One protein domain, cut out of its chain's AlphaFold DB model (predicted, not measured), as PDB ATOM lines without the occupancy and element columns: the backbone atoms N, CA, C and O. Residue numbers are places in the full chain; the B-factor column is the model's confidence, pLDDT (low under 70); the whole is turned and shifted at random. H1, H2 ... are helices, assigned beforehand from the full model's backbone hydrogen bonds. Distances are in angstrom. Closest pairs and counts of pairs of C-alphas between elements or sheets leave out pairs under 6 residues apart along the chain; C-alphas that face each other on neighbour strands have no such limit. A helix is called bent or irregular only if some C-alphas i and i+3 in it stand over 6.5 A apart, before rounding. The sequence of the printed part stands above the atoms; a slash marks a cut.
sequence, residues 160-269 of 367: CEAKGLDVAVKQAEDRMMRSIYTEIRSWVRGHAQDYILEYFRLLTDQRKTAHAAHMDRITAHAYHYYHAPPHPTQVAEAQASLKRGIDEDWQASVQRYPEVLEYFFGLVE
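What this domain is: This is residues 160 to 269 of the 367 residues of an uncharacterized protein of Fusarium poae (UniProt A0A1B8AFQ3). Picture one very long helix, H1, that makes the whole length of a rod, with H2 folded back along its later half as a helical hairpin and short H3 packing farther back on H1. Residues 160 to 183, the first stretch of H1, stick out as a bare arm beyond the body. The printed part has 110 residues with three named helices in the order H1, H2, H3 and no named strand, and its class is all helix. It is extended, with a radius of gyration of the C-alphas of 26.2 A and spans of 93 by 23 by 17 A.

How they stand to each other: Start with H1, residues 160 to 226, and look near residue 177 for a kink of 35 degrees; H1 is neither bent nor irregular, but only just: C-alphas 176 and 179 are 6.2 A apart. H2, residues 232 to 254, touches H1 at residues 196 to 215 alone, and their closest C-alphas, those of Ile 196 and Ser 253, are 6.0 A apart. The two form a helical hairpin, at a shallow tilt of 23 degrees, opposite ways. H3, residues 257 to 266, touches H1 at residues 188 to 196 alone, and their closest C-alphas, those of Val 188 and Phe 264, are 5.7 A apart. H3 and H1 run opposite ways at a steep tilt of 47 degrees. H2 and H3 meet only through their link. In H2 and H3 every O i to N i+4 pair is within hydrogen-bond range; in H1, 60 of 63 are.

Where its parts are: Find C-alpha 160 at (-45.155, 15.435, -0.990); from there H1 runs 93.6 A to C-alpha 226 at (-32.028, -59.773, -55.203). H2 runs 33.3 A from Pro 232 to Val 254. H3 runs 13.9 A from Tyr 257 to C-alpha 266 at (-36.302, -21.872, -8.408).

The domain as a whole: Look to Cys 160 and His 227 for the two C-alphas farthest apart, at 94.1 A. Both links, H1 to H2 and H2 to H3, are tight. The printed part has no cut, and no printed residue is under 70 in pLDDT.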
ATOM      1  N   CYS A 160     -46.311  15.148  -0.136       96.19
ATOM      2  CA  CYS A 160     -45.155  15.435  -0.990       96.19
ATOM      3  C   CYS A 160     -43.922  14.604  -0.602       96.19
ATOM      4  O   CYS A 160     -43.287  14.020  -1.477       96.19
ATOM      5  N   GLU A 161     -43.594  14.528   0.691       95.44
ATOM      6  CA  GLU A 161     -42.424  13.779   1.183       95.44
ATOM      7  C   GLU A 161     -42.558  12.275   0.970       95.44
ATOM      8  O   GLU A 161     -41.607  11.643   0.512       95.44
ATOM      9  N   ALA A 162     -43.741  11.717   1.240       94.31
ATOM     10  CA  ALA A 162     -44.024  10.303   1.013       94.31
ATOM     11  C   ALA A 162     -43.853   9.946  -0.471       94.31
ATOM     12  O   ALA A 162     -43.092   9.043  -0.808       94.31
ATOM     13  N   LYS A 163     -44.442  10.746  -1.372       97.06
ATOM     14  CA  LYS A 163     -44.284  10.567  -2.826       97.06
ATOM     15  C   LYS A 163     -42.831  10.719  -3.276       97.06
ATOM     16  O   LYS A 163     -42.371   9.983  -4.145       97.06
ATOM     17  N   GLY A 164     -42.098  11.669  -2.694       96.06
ATOM     18  CA  GLY A 164     -40.670  11.848  -2.957       96.06
ATOM     19  C   GLY A 164     -39.850  10.615  -2.570       96.06
ATOM     20  O   GLY A 164     -38.978  10.194  -3.334       96.06
ATOM     21  N   LEU A 165     -40.163  10.007  -1.423       95.50
ATOM     22  CA  LEU A 165     -39.540   8.768  -0.967       95.50
ATOM     23  C   LEU A 165     -39.864   7.594  -1.898       95.50
ATOM     24  O   LEU A 165     -38.940   6.896  -2.311       95.50
ATOM     25  N   ASP A 166     -41.126   7.414  -2.291       97.31
ATOM     26  CA  ASP A 166     -41.538   6.331  -3.199       97.31
ATOM     27  C   ASP A 166     -40.788   6.395  -4.539       97.31
ATOM     28  O   ASP A 166     -40.296   5.386  -5.055       97.31
ATOM     29  N   VAL A 167     -40.631   7.603  -5.092       97.12
ATOM     30  CA  VAL A 167     -39.852   7.822  -6.319       97.12
ATOM     31  C   VAL A 167     -38.375   7.492  -6.103       97.12
ATOM     32  O   VAL A 167     -37.761   6.859  -6.965       97.12
ATOM     33  N   ALA A 168     -37.792   7.895  -4.972       96.38
ATOM     34  CA  ALA A 168     -36.398   7.595  -4.655       96.38
ATOM     35  C   ALA A 168     -36.154   6.083  -4.494       96.38
ATOM     36  O   ALA A 168     -35.156   5.574  -5.012       96.38
ATOM     37  N   VAL A 169     -37.077   5.358  -3.852       96.44
ATOM     38  CA  VAL A 169     -37.033   3.891  -3.727       96.44
ATOM     39  C   VAL A 169     -37.066   3.241  -5.103       96.44
ATOM     40  O   VAL A 169     -36.179   2.453  -5.423       96.44
ATOM     41  N   LYS A 170     -38.014   3.641  -5.958       96.69
ATOM     42  CA  LYS A 170     -38.115   3.114  -7.324       96.69
ATOM     43  C   LYS A 170     -36.839   3.352  -8.134       96.69
ATOM     44  O   LYS A 170     -36.368   2.460  -8.831       96.69
ATOM     45  N   GLN A 171     -36.241   4.540  -8.024       96.62
ATOM     46  CA  GLN A 171     -34.977   4.843  -8.699       96.62
ATOM     47  C   GLN A 171     -33.809   3.997  -8.176       96.62
ATOM     48  O   GLN A 171     -32.930   3.631  -8.958       96.62
ATOM     49  N   ALA A 172     -33.769   3.715  -6.873       94.81
ATOM     50  CA  ALA A 172     -32.754   2.851  -6.283       94.81
ATOM     51  C   ALA A 172     -32.932   1.394  -6.738       94.81
ATOM     52  O   ALA A 172     -31.963   0.777  -7.185       94.81
ATOM     53  N   GLU A 173     -34.165   0.883  -6.712       95.06
ATOM     54  CA  GLU A 173     -34.528  -0.444  -7.220       95.06
ATOM     55  C   GLU A 173     -34.120  -0.598  -8.688       95.06
ATOM     56  O   GLU A 173     -33.393  -1.524  -9.040       95.06
ATOM     57  N   ASP A 174     -34.483   0.361  -9.541       95.25
ATOM     58  CA  ASP A 174     -34.143   0.339 -10.963       95.25
ATOM     59  C   ASP A 174     -32.633   0.299 -11.227       95.25
ATOM     60  O   ASP A 174     -32.195  -0.284 -12.221       95.25
ATOM     61  N   ARG A 175     -31.820   0.931 -10.373       92.75
ATOM     62  CA  ARG A 175     -30.357   0.945 -10.529       92.75
ATOM     63  C   ARG A 175     -29.713  -0.343 -10.035       92.75
ATOM     64  O   ARG A 175     -28.796  -0.829 -10.687       92.75
ATOM     65  N   MET A 176     -30.166  -0.870  -8.899       91.56
ATOM     66  CA  MET A 176     -29.555  -2.043  -8.267       91.56
ATOM     67  C   MET A 176     -30.161  -3.362  -8.750       91.56
ATOM     68  O   MET A 176     -29.435  -4.274  -9.132       91.56
ATOM     69  N   MET A 177     -31.485  -3.478  -8.759       93.81
ATOM     70  CA  MET A 177     -32.161  -4.739  -9.060       93.81
ATOM     71  C   MET A 177     -32.136  -5.067 -10.552       93.81
ATOM     72  O   MET A 177     -32.097  -6.236 -10.928       93.81
ATOM     73  N   ARG A 178     -32.097  -4.061 -11.435       94.06
ATOM     74  CA  ARG A 178     -32.089  -4.291 -12.889       94.06
ATOM     75  C   ARG A 178     -30.874  -5.087 -13.366       94.06
ATOM     76  O   ARG A 178     -31.040  -5.963 -14.219       94.06
ATOM     77  N   SER A 179     -29.677  -4.805 -12.846       93.12
ATOM     78  CA  SER A 179     -28.476  -5.576 -13.199       93.12
ATOM     79  C   SER A 179     -28.595  -7.012 -12.699       93.12
ATOM     80  O   SER A 179     -28.414  -7.935 -13.488       93.12
ATOM     81  N   ILE A 180     -29.038  -7.196 -11.452       94.25
ATOM     82  CA  ILE A 180     -29.253  -8.512 -10.835       94.25
ATOM     83  C   ILE A 180     -30.243  -9.344 -11.662       94.25
ATOM     84  O   ILE A 180     -29.944 -10.473 -12.047       94.25
ATOM     85  N   TYR A 181     -31.397  -8.786 -12.038       95.44
ATOM     86  CA  TYR A 181     -32.361  -9.496 -12.884       95.44
ATOM     87  C   TYR A 181     -31.815  -9.820 -14.277       95.44
ATOM     88  O   TYR A 181     -32.208 -10.822 -14.876       95.44
ATOM     89  N   THR A 182     -30.947  -8.974 -14.828       96.31
ATOM     90  CA  THR A 182     -30.320  -9.228 -16.132       96.31
ATOM     91  C   THR A 182     -29.347 -10.401 -16.040       96.31
ATOM     92  O   THR A 182     -29.399 -11.300 -16.881       96.31
ATOM     93  N   GLU A 183     -28.526 -10.433 -14.992       96.38
ATOM     94  CA  GLU A 183     -27.603 -11.531 -14.705       96.38
ATOM     95  C   GLU A 183     -28.363 -12.842 -14.497       96.38
ATOM     96  O   GLU A 183     -28.101 -13.810 -15.213       96.38
ATOM     97  N   ILE A 184     -29.384 -12.844 -13.632       97.56
ATOM     98  CA  ILE A 184     -30.240 -14.012 -13.386       97.56
ATOM     99  C   ILE A 184     -30.854 -14.526 -14.695       97.56
ATOM    100  O   ILE A 184     -30.736 -15.710 -15.006       97.56
ATOM    101  N   ARG A 185     -31.470 -13.652 -15.505       97.81
ATOM    102  CA  ARG A 185     -32.073 -14.065 -16.787       97.81
ATOM    103  C   ARG A 185     -31.044 -14.661 -17.738       97.81
ATOM    104  O   ARG A 185     -31.341 -15.650 -18.404       97.81
ATOM    105  N   SER A 186     -29.857 -14.061 -17.824       98.06
ATOM    106  CA  SER A 186     -28.785 -14.563 -18.687       98.06
ATOM    107  C   SER A 186     -28.289 -15.938 -18.233       98.06
ATOM    108  O   SER A 186     -28.141 -16.837 -19.063       98.06
ATOM    109  N   TRP A 187     -28.136 -16.126 -16.920       98.31
ATOM    110  CA  TRP A 187     -27.717 -17.381 -16.312       98.31
ATOM    111  C   TRP A 187     -28.758 -18.478 -16.540       98.31
ATOM    112  O   TRP A 187     -28.421 -19.521 -17.100       98.31
ATOM    113  N   VAL A 188     -30.031 -18.220 -16.211       98.62
ATOM    114  CA  VAL A 188     -31.131 -19.181 -16.408       98.62
ATOM    115  C   VAL A 188     -31.264 -19.560 -17.882       98.62
ATOM    116  O   VAL A 188     -31.361 -20.741 -18.208       98.62
ATOM    117  N   ARG A 189     -31.222 -18.577 -18.791       98.44
ATOM    118  CA  ARG A 189     -31.317 -18.829 -20.234       98.44
ATOM    119  C   ARG A 189     -30.196 -19.740 -20.731       98.44
ATOM    120  O   ARG A 189     -30.486 -20.661 -21.490       98.44
ATOM    121  N   GLY A 190     -28.952 -19.483 -20.320       98.38
ATOM    122  CA  GLY A 190     -27.806 -20.314 -20.700       98.38
ATOM    123  C   GLY A 190     -27.984 -21.763 -20.246       98.38
ATOM    124  O   GLY A 190     -27.946 -22.676 -21.065       98.38
ATOM    125  N   HIS A 191     -28.307 -21.967 -18.967       98.62
ATOM    126  CA  HIS A 191     -28.450 -23.310 -18.398       98.62
ATOM    127  C   HIS A 191     -29.652 -24.076 -18.966       98.62
ATOM    128  O   HIS A 191     -29.547 -25.268 -19.259       98.62
ATOM    129  N   ALA A 192     -30.783 -23.398 -19.180       98.56
ATOM    130  CA  ALA A 192     -31.948 -24.002 -19.816       98.56
ATOM    131  C   ALA A 192     -31.647 -24.428 -21.261       98.56
ATOM    132  O   ALA A 192     -32.034 -25.519 -21.681       98.56
ATOM    133  N   GLN A 193     -30.932 -23.592 -22.019       98.38
ATOM    134  CA  GLN A 193     -30.529 -23.917 -23.382       98.38
ATOM    135  C   GLN A 193     -29.607 -25.139 -23.419       98.38
ATOM    136  O   GLN A 193     -29.862 -26.057 -24.198       98.38
ATOM    137  N   ASP A 194     -28.583 -25.173 -22.568       98.44
ATOM    138  CA  ASP A 194     -27.637 -26.289 -22.514       98.44
ATOM    139  C   ASP A 194     -28.337 -27.603 -22.151       98.44
ATOM    140  O   ASP A 194     -28.120 -28.623 -22.810       98.44
ATOM    141  N   TYR A 195     -29.249 -27.568 -21.175       98.56
ATOM    142  CA  TYR A 195     -30.044 -28.732 -20.784       98.56
ATOM    143  C   TYR A 195     -30.904 -29.274 -21.937       98.56
ATOM    144  O   TYR A 195     -30.888 -30.478 -22.210       98.56
ATOM    145  N   ILE A 196     -31.641 -28.403 -22.636       98.31
ATOM    146  CA  ILE A 196     -32.505 -28.811 -23.755       98.31
ATOM    147  C   ILE A 196     -31.683 -29.353 -24.926       98.31
ATOM    148  O   ILE A 196     -32.056 -30.369 -25.516       98.31
ATOM    149  N   LEU A 197     -30.554 -28.717 -25.251       98.06
ATOM    150  CA  LEU A 197     -29.673 -29.186 -26.320       98.06
ATOM    151  C   LEU A 197     -29.070 -30.554 -25.999       98.06
ATOM    152  O   LEU A 197     -29.002 -31.406 -26.885       98.06
ATOM    153  N   GLU A 198     -28.659 -30.782 -24.755       98.50
ATOM    154  CA  GLU A 198     -28.116 -32.073 -24.337       98.50
ATOM    155  C   GLU A 198     -29.182 -33.174 -24.355       98.50
ATOM    156  O   GLU A 198     -28.951 -34.267 -24.875       98.50
ATOM    157  N   TYR A 199     -30.393 -32.865 -23.886       98.12
ATOM    158  CA  TYR A 199     -31.525 -33.783 -23.968       98.12
ATOM    159  C   TYR A 199     -31.858 -34.163 -25.421       98.12
ATOM    160  O   TYR A 199     -32.017 -35.343 -25.740       98.12
ATOM    161  N   PHE A 200     -31.887 -33.180 -26.326       98.69
ATOM    162  CA  PHE A 200     -32.126 -33.413 -27.749       98.69
ATOM    163  C   PHE A 200     -31.032 -34.269 -28.408       98.69
ATOM    164  O   PHE A 200     -31.344 -35.131 -29.238       98.69
ATOM    165  N   ARG A 201     -29.756 -34.071 -28.040       98.44
ATOM    166  CA  ARG A 201     -28.647 -34.910 -28.533       98.44
ATOM    167  C   ARG A 201     -28.871 -36.376 -28.186       98.44
ATOM    168  O   ARG A 201     -28.775 -37.216 -29.076       98.44
ATOM    169  N   LEU A 202     -29.258 -36.665 -26.943       98.31
ATOM    170  CA  LEU A 202     -29.530 -38.030 -26.489       98.31
ATOM    171  C   LEU A 202     -30.637 -38.710 -27.313       98.31
ATOM    172  O   LEU A 202     -30.458 -39.844 -27.762       98.31
ATOM    173  N   LEU A 203     -31.751 -38.014 -27.563       98.25
ATOM    174  CA  LEU A 203     -32.848 -38.537 -28.392       98.25
ATOM    175  C   LEU A 203     -32.402 -38.773 -29.840       98.25
ATOM    176  O   LEU A 203     -32.624 -39.840 -30.420       98.25
ATOM    177  N   THR A 204     -31.703 -37.793 -30.407       98.31
ATOM    178  CA  THR A 204     -31.213 -37.859 -31.785       98.31
ATOM    179  C   THR A 204     -30.226 -39.010 -31.974       98.31
ATOM    180  O   THR A 204     -30.280 -39.707 -32.990       98.31
ATOM    181  N   ASP A 205     -29.335 -39.244 -31.013       98.56
ATOM    182  CA  ASP A 205     -28.354 -40.328 -31.073       98.56
ATOM    183  C   ASP A 205     -29.023 -41.705 -30.969       98.56
ATOM    184  O   ASP A 205     -28.685 -42.620 -31.734       98.56
ATOM    185  N   GLN A 206     -30.047 -41.841 -30.121       98.56
ATOM    186  CA  GLN A 206     -30.876 -43.046 -30.070       98.56
ATOM    187  C   GLN A 206     -31.550 -43.310 -31.425       98.56
ATOM    188  O   GLN A 206     -31.505 -44.432 -31.943       98.56
ATOM    189  N   ARG A 207     -32.131 -42.275 -32.041       98.38
ATOM    190  CA  ARG A 207     -32.826 -42.400 -33.326       98.38
ATOM    191  C   ARG A 207     -31.873 -42.716 -34.478       98.38
ATOM    192  O   ARG A 207     -32.181 -43.579 -35.299       98.38
ATOM    193  N   LYS A 208     -30.695 -42.088 -34.519       98.44
ATOM    194  CA  LYS A 208     -29.635 -42.408 -35.493       98.44
ATOM    195  C   LYS A 208     -29.178 -43.860 -35.374       98.44
ATOM    196  O   LYS A 208     -29.006 -44.521 -36.394       98.44
ATOM    197  N   THR A 209     -29.043 -44.367 -34.150       98.50
ATOM    198  CA  THR A 209     -28.684 -45.772 -33.899       98.50
ATOM    199  C   THR A 209     -29.769 -46.719 -34.416       98.50
ATOM    200  O   THR A 209     -29.472 -47.677 -35.133       98.50
ATOM    201  N   ALA A 210     -31.042 -46.431 -34.126       98.31
ATOM    202  CA  ALA A 210     -32.168 -47.219 -34.629       98.31
ATOM    203  C   ALA A 210     -32.274 -47.179 -36.165       98.31
ATOM    204  O   ALA A 210     -32.564 -48.197 -36.799       98.31
ATOM    205  N   HIS A 211     -32.003 -46.019 -36.770       98.62
ATOM    206  CA  HIS A 211     -31.975 -45.844 -38.221       98.62
ATOM    207  C   HIS A 211     -30.840 -46.624 -38.879       98.62
ATOM    208  O   HIS A 211     -31.080 -47.293 -39.881       98.62
ATOM    209  N   ALA A 212     -29.636 -46.612 -38.303       98.62
ATOM    210  CA  ALA A 212     -28.517 -47.416 -38.793       98.62
ATOM    211  C   ALA A 212     -28.883 -48.911 -38.825       98.62
ATOM    212  O   ALA A 212     -28.807 -49.543 -39.875       98.62
ATOM    213  N   ALA A 213     -29.444 -49.439 -37.730       98.62
ATOM    214  CA  ALA A 213     -29.913 -50.826 -37.677       98.62
ATOM    215  C   ALA A 213     -31.071 -51.121 -38.656       98.62
ATOM    216  O   ALA A 213     -31.256 -52.253 -39.111       98.62
ATOM    217  N   HIS A 214     -31.907 -50.131 -38.980       98.38
ATOM    218  CA  HIS A 214     -32.937 -50.276 -40.009       98.38
ATOM    219  C   HIS A 214     -32.333 -50.334 -41.418       98.38
ATOM    220  O   HIS A 214     -32.694 -51.225 -42.191       98.38
ATOM    221  N   MET A 215     -31.384 -49.451 -41.719       98.38
ATOM    222  CA  MET A 215     -30.647 -49.436 -42.980       98.38
ATOM    223  C   MET A 215     -29.884 -50.745 -43.212       98.38
ATOM    224  O   MET A 215     -29.929 -51.282 -44.322       98.38
ATOM    225  N   ASP A 216     -29.267 -51.308 -42.170       98.38
ATOM    226  CA  ASP A 216     -28.594 -52.610 -42.239       98.38
ATOM    227  C   ASP A 216     -29.575 -53.732 -42.604       98.38
ATOM    228  O   ASP A 216     -29.286 -54.559 -43.469       98.38
ATOM    229  N   ARG A 217     -30.781 -53.731 -42.014       98.00
ATOM    230  CA  ARG A 217     -31.836 -54.707 -42.338       98.00
ATOM    231  C   ARG A 217     -32.319 -54.592 -43.782       98.00
ATOM    232  O   ARG A 217     -32.448 -55.619 -44.446       98.00
ATOM    233  N   ILE A 218     -32.568 -53.376 -44.277       97.88
ATOM    234  CA  ILE A 218     -32.968 -53.152 -45.680       97.88
ATOM    235  C   ILE A 218     -31.862 -53.649 -46.620       97.88
ATOM    236  O   ILE A 218     -32.141 -54.344 -47.598       97.88
ATOM    237  N   THR A 219     -30.607 -53.337 -46.299       98.00
ATOM    238  CA  THR A 219     -29.443 -53.724 -47.106       98.00
ATOM    239  C   THR A 219     -29.264 -55.241 -47.140       98.00
ATOM    240  O   THR A 219     -29.143 -55.820 -48.220       98.00
ATOM    241  N   ALA A 220     -29.316 -55.908 -45.983       97.88
ATOM    242  CA  ALA A 220     -29.214 -57.362 -45.889       97.88
ATOM    243  C   ALA A 220     -30.362 -58.069 -46.629       97.88
ATOM    244  O   ALA A 220     -30.128 -59.045 -47.339       97.88
ATOM    245  N   HIS A 221     -31.590 -57.555 -46.515       97.44
ATOM    246  CA  HIS A 221     -32.750 -58.091 -47.227       97.44
ATOM    247  C   HIS A 221     -32.594 -57.959 -48.749       97.44
ATOM    248  O   HIS A 221     -32.771 -58.937 -49.475       97.44
ATOM    249  N   ALA A 222     -32.222 -56.774 -49.242       97.62
ATOM    250  CA  ALA A 222     -32.004 -56.553 -50.670       97.62
ATOM    251  C   ALA A 222     -30.920 -57.489 -51.232       97.62
ATOM    252  O   ALA A 222     -31.125 -58.132 -52.264       97.62
ATOM    253  N   TYR A 223     -29.813 -57.642 -50.501       97.81
ATOM    254  CA  TYR A 223     -28.723 -58.528 -50.892       97.81
ATOM    255  C   TYR A 223     -29.120 -60.011 -50.879       97.81
ATOM    256  O   TYR A 223     -28.736 -60.750 -51.784       97.81
ATOM    257  N   HIS A 224     -29.898 -60.454 -49.887       97.81
ATOM    258  CA  HIS A 224     -30.294 -61.857 -49.752       97.81
ATOM    259  C   HIS A 224     -31.241 -62.322 -50.869       97.81
ATOM    260  O   HIS A 224     -31.093 -63.434 -51.365       97.81
ATOM    261  N   TYR A 225     -32.211 -61.492 -51.265       97.31
ATOM    262  CA  TYR A 225     -33.233 -61.885 -52.247       97.31
ATOM    263  C   TYR A 225     -32.894 -61.496 -53.685       97.31
ATOM    264  O   TYR A 225     -33.240 -62.224 -54.611       97.31
ATOM    265  N   TYR A 226     -32.243 -60.348 -53.875       96.19
ATOM    266  CA  TYR A 226     -32.028 -59.773 -55.203       96.19
ATOM    267  C   TYR A 226     -30.548 -59.697 -55.589       96.19
ATOM    268  O   TYR A 226     -30.251 -59.316 -56.718       96.19
ATOM    269  N   HIS A 227     -29.623 -60.027 -54.673       97.50
ATOM    270  CA  HIS A 227     -28.170 -59.865 -54.854       97.50
ATOM    271  C   HIS A 227     -27.782 -58.478 -55.388       97.50
ATOM    272  O   HIS A 227     -26.816 -58.309 -56.129       97.50
ATOM    273  N   ALA A 228     -28.566 -57.477 -54.996       95.69
ATOM    274  CA  ALA A 228     -28.482 -56.115 -55.474       95.69
ATOM    275  C   ALA A 228     -28.557 -55.148 -54.284       95.69
ATOM    276  O   ALA A 228     -29.074 -55.507 -53.219       95.69
ATOM    277  N   PRO A 229     -28.043 -53.919 -54.439       95.81
ATOM    278  CA  PRO A 229     -28.224 -52.871 -53.445       95.81
ATOM    279  C   PRO A 229     -29.712 -52.528 -53.233       95.81
ATOM    280  O   PRO A 229     -30.550 -52.805 -54.097       95.81
ATOM    281  N   PRO A 230     -30.060 -51.915 -52.086       97.06
ATOM    282  CA  PRO A 230     -31.441 -51.576 -51.769       97.06
ATOM    283  C   PRO A 230     -32.029 -50.556 -52.750       97.06
ATOM    284  O   PRO A 230     -31.333 -49.667 -53.245       97.06
ATOM    285  N   HIS A 231     -33.333 -50.676 -53.016       96.69
ATOM    286  CA  HIS A 231     -34.021 -49.808 -53.968       96.69
ATOM    287  C   HIS A 231     -33.955 -48.336 -53.514       96.69
ATOM    288  O   HIS A 231     -34.269 -48.054 -52.352       96.69
ATOM    289  N   PRO A 232     -33.637 -47.374 -54.404       97.19
ATOM    290  CA  PRO A 232     -33.459 -45.968 -54.030       97.19
ATOM    291  C   PRO A 232     -34.650 -45.359 -53.280       97.19
ATOM    292  O   PRO A 232     -34.460 -44.616 -52.323       97.19
ATOM    293  N   THR A 233     -35.879 -45.718 -53.659       97.44
ATOM    294  CA  THR A 233     -37.096 -45.250 -52.970       97.44
ATOM    295  C   THR A 233     -37.166 -45.712 -51.517       97.44
ATOM    296  O   THR A 233     -37.561 -44.925 -50.667       97.44
ATOM    297  N   GLN A 234     -36.737 -46.941 -51.207       96.31
ATOM    298  CA  GLN A 234     -36.754 -47.453 -49.828       96.31
ATOM    299  C   GLN A 234     -35.736 -46.710 -48.961       96.31
ATOM    300  O   GLN A 234     -36.019 -46.356 -47.819       96.31
ATOM    301  N   VAL A 235     -34.562 -46.419 -49.526       97.75
ATOM    302  CA  VAL A 235     -33.547 -45.603 -48.851       97.75
ATOM    303  C   VAL A 235     -34.078 -44.189 -48.618       97.75
ATOM    304  O   VAL A 235     -33.984 -43.679 -47.505       97.75
ATOM    305  N   ALA A 236     -34.671 -43.563 -49.637       98.19
ATOM    306  CA  ALA A 236     -35.234 -42.219 -49.526       98.19
ATOM    307  C   ALA A 236     -36.350 -42.143 -48.470       98.19
ATOM    308  O   ALA A 236     -36.370 -41.213 -47.664       98.19
ATOM    309  N   GLU A 237     -37.236 -43.138 -48.425       98.19
ATOM    310  CA  GLU A 237     -38.295 -43.237 -47.420       98.19
ATOM    311  C   GLU A 237     -37.729 -43.386 -46.002       98.19
ATOM    312  O   GLU A 237     -38.148 -42.664 -45.093       98.19
ATOM    313  N   ALA A 238     -36.729 -44.254 -45.815       98.12
ATOM    314  CA  ALA A 238     -36.068 -44.431 -44.526       98.12
ATOM    315  C   ALA A 238     -35.419 -43.119 -44.043       98.12
ATOM    316  O   ALA A 238     -35.579 -42.735 -42.885       98.12
ATOM    317  N   GLN A 239     -34.737 -42.385 -44.930       98.25
ATOM    318  CA  GLN A 239     -34.138 -41.085 -44.596       98.25
ATOM    319  C   GLN A 239     -35.201 -40.026 -44.265       98.25
ATOM    320  O   GLN A 239     -35.051 -39.274 -43.300       98.25
ATOM    321  N   ALA A 240     -36.303 -39.985 -45.019       98.50
ATOM    322  CA  ALA A 240     -37.417 -39.082 -44.741       98.50
ATOM    323  C   ALA A 240     -38.092 -39.394 -43.395       98.50
ATOM    324  O   ALA A 240     -38.531 -38.480 -42.694       98.50
ATOM    325  N   SER A 241     -38.167 -40.673 -43.018       98.38
ATOM    326  CA  SER A 241     -38.666 -41.116 -41.714       98.38
ATOM    327  C   SER A 241     -37.747 -40.675 -40.570       98.38
ATOM    328  O   SER A 241     -38.223 -40.087 -39.597       98.38
ATOM    329  N   LEU A 242     -36.426 -40.855 -40.715       98.56
ATOM    330  CA  LEU A 242     -35.448 -40.359 -39.740       98.56
ATOM    331  C   LEU A 242     -35.589 -38.847 -39.537       98.56
ATOM    332  O   LEU A 242     -35.649 -38.395 -38.396       98.56
ATOM    333  N   LYS A 243     -35.668 -38.077 -40.629       98.50
ATOM    334  CA  LYS A 243     -35.790 -36.618 -40.546       98.50
ATOM    335  C   LYS A 243     -37.042 -36.198 -39.772       98.50
ATOM    336  O   LYS A 243     -36.916 -35.419 -38.835       98.50
ATOM    337  N   ARG A 244     -38.217 -36.739 -40.126       98.62
ATOM    338  CA  ARG A 244     -39.476 -36.449 -39.414       98.62
ATOM    339  C   ARG A 244     -39.356 -36.748 -37.925       98.62
ATOM    340  O   ARG A 244     -39.734 -35.927 -37.105       98.62
ATOM    341  N   GLY A 245     -38.736 -37.874 -37.589       98.44
ATOM    342  CA  GLY A 245     -38.482 -38.234 -36.203       98.44
ATOM    343  C   GLY A 245     -37.563 -37.263 -35.454       98.44
ATOM    344  O   GLY A 245     -37.823 -36.954 -34.298       98.44
ATOM    345  N   ILE A 246     -36.501 -36.768 -36.096       98.56
ATOM    346  CA  ILE A 246     -35.620 -35.751 -35.496       98.56
ATOM    347  C   ILE A 246     -36.381 -34.432 -35.297       98.56
ATOM    348  O   ILE A 246     -36.214 -33.784 -34.266       98.56
ATOM    349  N   ASP A 247     -37.219 -34.040 -36.261       98.56
ATOM    350  CA  ASP A 247     -38.042 -32.832 -36.153       98.56
ATOM    351  C   ASP A 247     -39.041 -32.946 -34.977       98.56
ATOM    352  O   ASP A 247     -39.207 -31.995 -34.210       98.56
ATOM    353  N   GLU A 248     -39.653 -34.122 -34.787       98.50
ATOM    354  CA  GLU A 248     -40.531 -34.435 -33.648       98.50
ATOM    355  C   GLU A 248     -39.779 -34.376 -32.305       98.50
ATOM    356  O   GLU A 248     -40.260 -33.749 -31.358       98.50
ATOM    357  N   ASP A 249     -38.578 -34.962 -32.221       98.44
ATOM    358  CA  ASP A 249     -37.747 -34.928 -31.005       98.44
ATOM    359  C   ASP A 249     -37.327 -33.497 -30.647       98.44
ATOM    360  O   ASP A 249     -37.270 -33.127 -29.469       98.44
ATOM    361  N   TRP A 250     -37.048 -32.668 -31.657       98.38
ATOM    362  CA  TRP A 250     -36.758 -31.253 -31.457       98.38
ATOM    363  C   TRP A 250     -37.975 -30.512 -30.897       98.38
ATOM    364  O   TRP A 250     -37.855 -29.817 -29.885       98.38
ATOM    365  N   GLN A 251     -39.152 -30.697 -31.502       98.56
ATOM    366  CA  GLN A 251     -40.395 -30.091 -31.021       98.56
ATOM    367  C   GLN A 251     -40.689 -30.491 -29.569       98.56
ATOM    368  O   GLN A 251     -40.976 -29.623 -28.741       98.56
ATOM    369  N   ALA A 252     -40.564 -31.780 -29.246       97.44
ATOM    370  CA  ALA A 252     -40.755 -32.288 -27.891       97.44
ATOM    371  C   ALA A 252     -39.740 -31.692 -26.903       97.44
ATOM    372  O   ALA A 252     -40.094 -31.371 -25.773       97.44
ATOM    373  N   SER A 253     -38.489 -31.492 -27.328       98.19
ATOM    374  CA  SER A 253     -37.453 -30.876 -26.492       98.19
ATOM    375  C   SER A 253     -37.768 -29.403 -26.200       98.19
ATOM    376  O   SER A 253     -37.706 -28.984 -25.048       98.19
ATOM    377  N   VAL A 254     -38.181 -28.628 -27.207       98.31
ATOM    378  CA  VAL A 254     -38.557 -27.208 -27.051       98.31
ATOM    379  C   VAL A 254     -39.792 -27.038 -26.162       98.31
ATOM    380  O   VAL A 254     -39.866 -26.088 -25.384       98.31
ATOM    381  N   GLN A 255     -40.749 -27.963 -26.221       98.25
ATOM    382  CA  GLN A 255     -41.947 -27.903 -25.375       98.25
ATOM    383  C   GLN A 255     -41.648 -27.977 -23.872       98.25
ATOM    384  O   GLN A 255     -42.495 -27.570 -23.089       98.25
ATOM    385  N   ARG A 256     -40.450 -28.421 -23.468       97.88
ATOM    386  CA  ARG A 256     -40.030 -28.520 -22.059       97.88
ATOM    387  C   ARG A 256     -39.466 -27.222 -21.475       97.88
ATOM    388  O   ARG A 256     -39.029 -27.210 -20.326       97.88
ATOM    389  N   TYR A 257     -39.383 -26.145 -22.259       98.00
ATOM    390  CA  TYR A 257     -38.838 -24.880 -21.762       98.00
ATOM    391  C   TYR A 257     -39.547 -24.343 -20.510       98.00
ATOM    392  O   TYR A 257     -38.822 -23.926 -19.609       98.00
ATOM    393  N   PRO A 258     -40.892 -24.334 -20.399       98.44
ATOM    394  CA  PRO A 258     -41.568 -23.774 -19.229       98.44
ATOM    395  C   PRO A 258     -41.112 -24.412 -17.910       98.44
ATOM    396  O   PRO A 258     -40.697 -23.699 -16.999       98.44
ATOM    397  N   GLU A 259     -41.086 -25.744 -17.839       98.25
ATOM    398  CA  GLU A 259     -40.712 -26.485 -16.631       98.25
ATOM    399  C   GLU A 259     -39.215 -26.353 -16.325       98.25
ATOM    400  O   GLU A 259     -38.804 -26.248 -15.170       98.25
ATOM    401  N   VAL A 260     -38.375 -26.349 -17.364       98.50
ATOM    402  CA  VAL A 260     -36.923 -26.185 -17.209       98.50
ATOM    403  C   VAL A 260     -36.587 -24.784 -16.697       98.50
ATOM    404  O   VAL A 260     -35.736 -24.636 -15.820       98.50
ATOM    405  N   LEU A 261     -37.263 -23.756 -17.213       98.38
ATOM    406  CA  LEU A 261     -37.101 -22.384 -16.741       98.38
ATOM    407  C   LEU A 261     -37.564 -22.249 -15.290       98.38
ATOM    408  O   LEU A 261     -36.823 -21.680 -14.493       98.38
ATOM    409  N   GLU A 262     -38.729 -22.799 -14.937       98.25
ATOM    410  CA  GLU A 262     -39.233 -22.799 -13.557       98.25
ATOM    411  C   GLU A 262     -38.228 -23.436 -12.591       98.25
ATOM    412  O   GLU A 262     -37.902 -22.845 -11.562       98.25
ATOM    413  N   TYR A 263     -37.656 -24.585 -12.965       98.38
ATOM    414  CA  TYR A 263     -36.619 -25.246 -12.178       98.38
ATOM    415  C   TYR A 263     -35.398 -24.342 -11.948       98.38
ATOM    416  O   TYR A 263     -34.998 -24.134 -10.805       98.38
ATOM    417  N   PHE A 264     -34.814 -23.776 -13.010       98.38
ATOM    418  CA  PHE A 264     -33.608 -22.952 -12.879       98.38
ATOM    419  C   PHE A 264     -33.869 -21.619 -12.172       98.38
ATOM    420  O   PHE A 264     -33.012 -21.172 -11.412       98.38
ATOM    421  N   PHE A 265     -35.037 -20.999 -12.360       98.00
ATOM    422  CA  PHE A 265     -35.430 -19.833 -11.565       98.00
ATOM    423  C   PHE A 265     -35.619 -20.192 -10.087       98.00
ATOM    424  O   PHE A 265     -35.220 -19.409  -9.230       98.00
ATOM    425  N   GLY A 266     -36.149 -21.380  -9.779       97.44
ATOM    426  CA  GLY A 266     -36.302 -21.872  -8.408       97.44
ATOM    427  C   GLY A 266     -34.984 -22.142  -7.672       97.44
ATOM    428  O   GLY A 266     -34.984 -22.212  -6.447       97.44
ATOM    429  N   LEU A 267     -33.859 -22.263  -8.387       97.31
ATOM    430  CA  LEU A 267     -32.523 -22.378  -7.784       97.31
ATOM    431  C   LEU A 267     -31.933 -21.029  -7.352       97.31
ATOM    432  O   LEU A 267     -30.923 -21.002  -6.650       97.31
ATOM    433  N   VAL A 268     -32.510 -19.914  -7.801       97.12
ATOM    434  CA  VAL A 268     -31.986 -18.580  -7.509       97.12
ATOM    435  C   VAL A 268     -32.493 -18.131  -6.144       97.12
ATOM    436  O   VAL A 268     -33.682 -17.891  -5.959       97.12
ATOM    437  N   GLU A 269     -31.572 -17.969  -5.199       94.81
ATOM    438  CA  GLU A 269     -31.862 -17.479  -3.854       94.81
ATOM    439  C   GLU A 269     -31.282 -16.070  -3.663       94.81
ATOM    440  O   GLU A 269     -30.095 -15.831  -3.897       94.81
TER     441      GLU A 269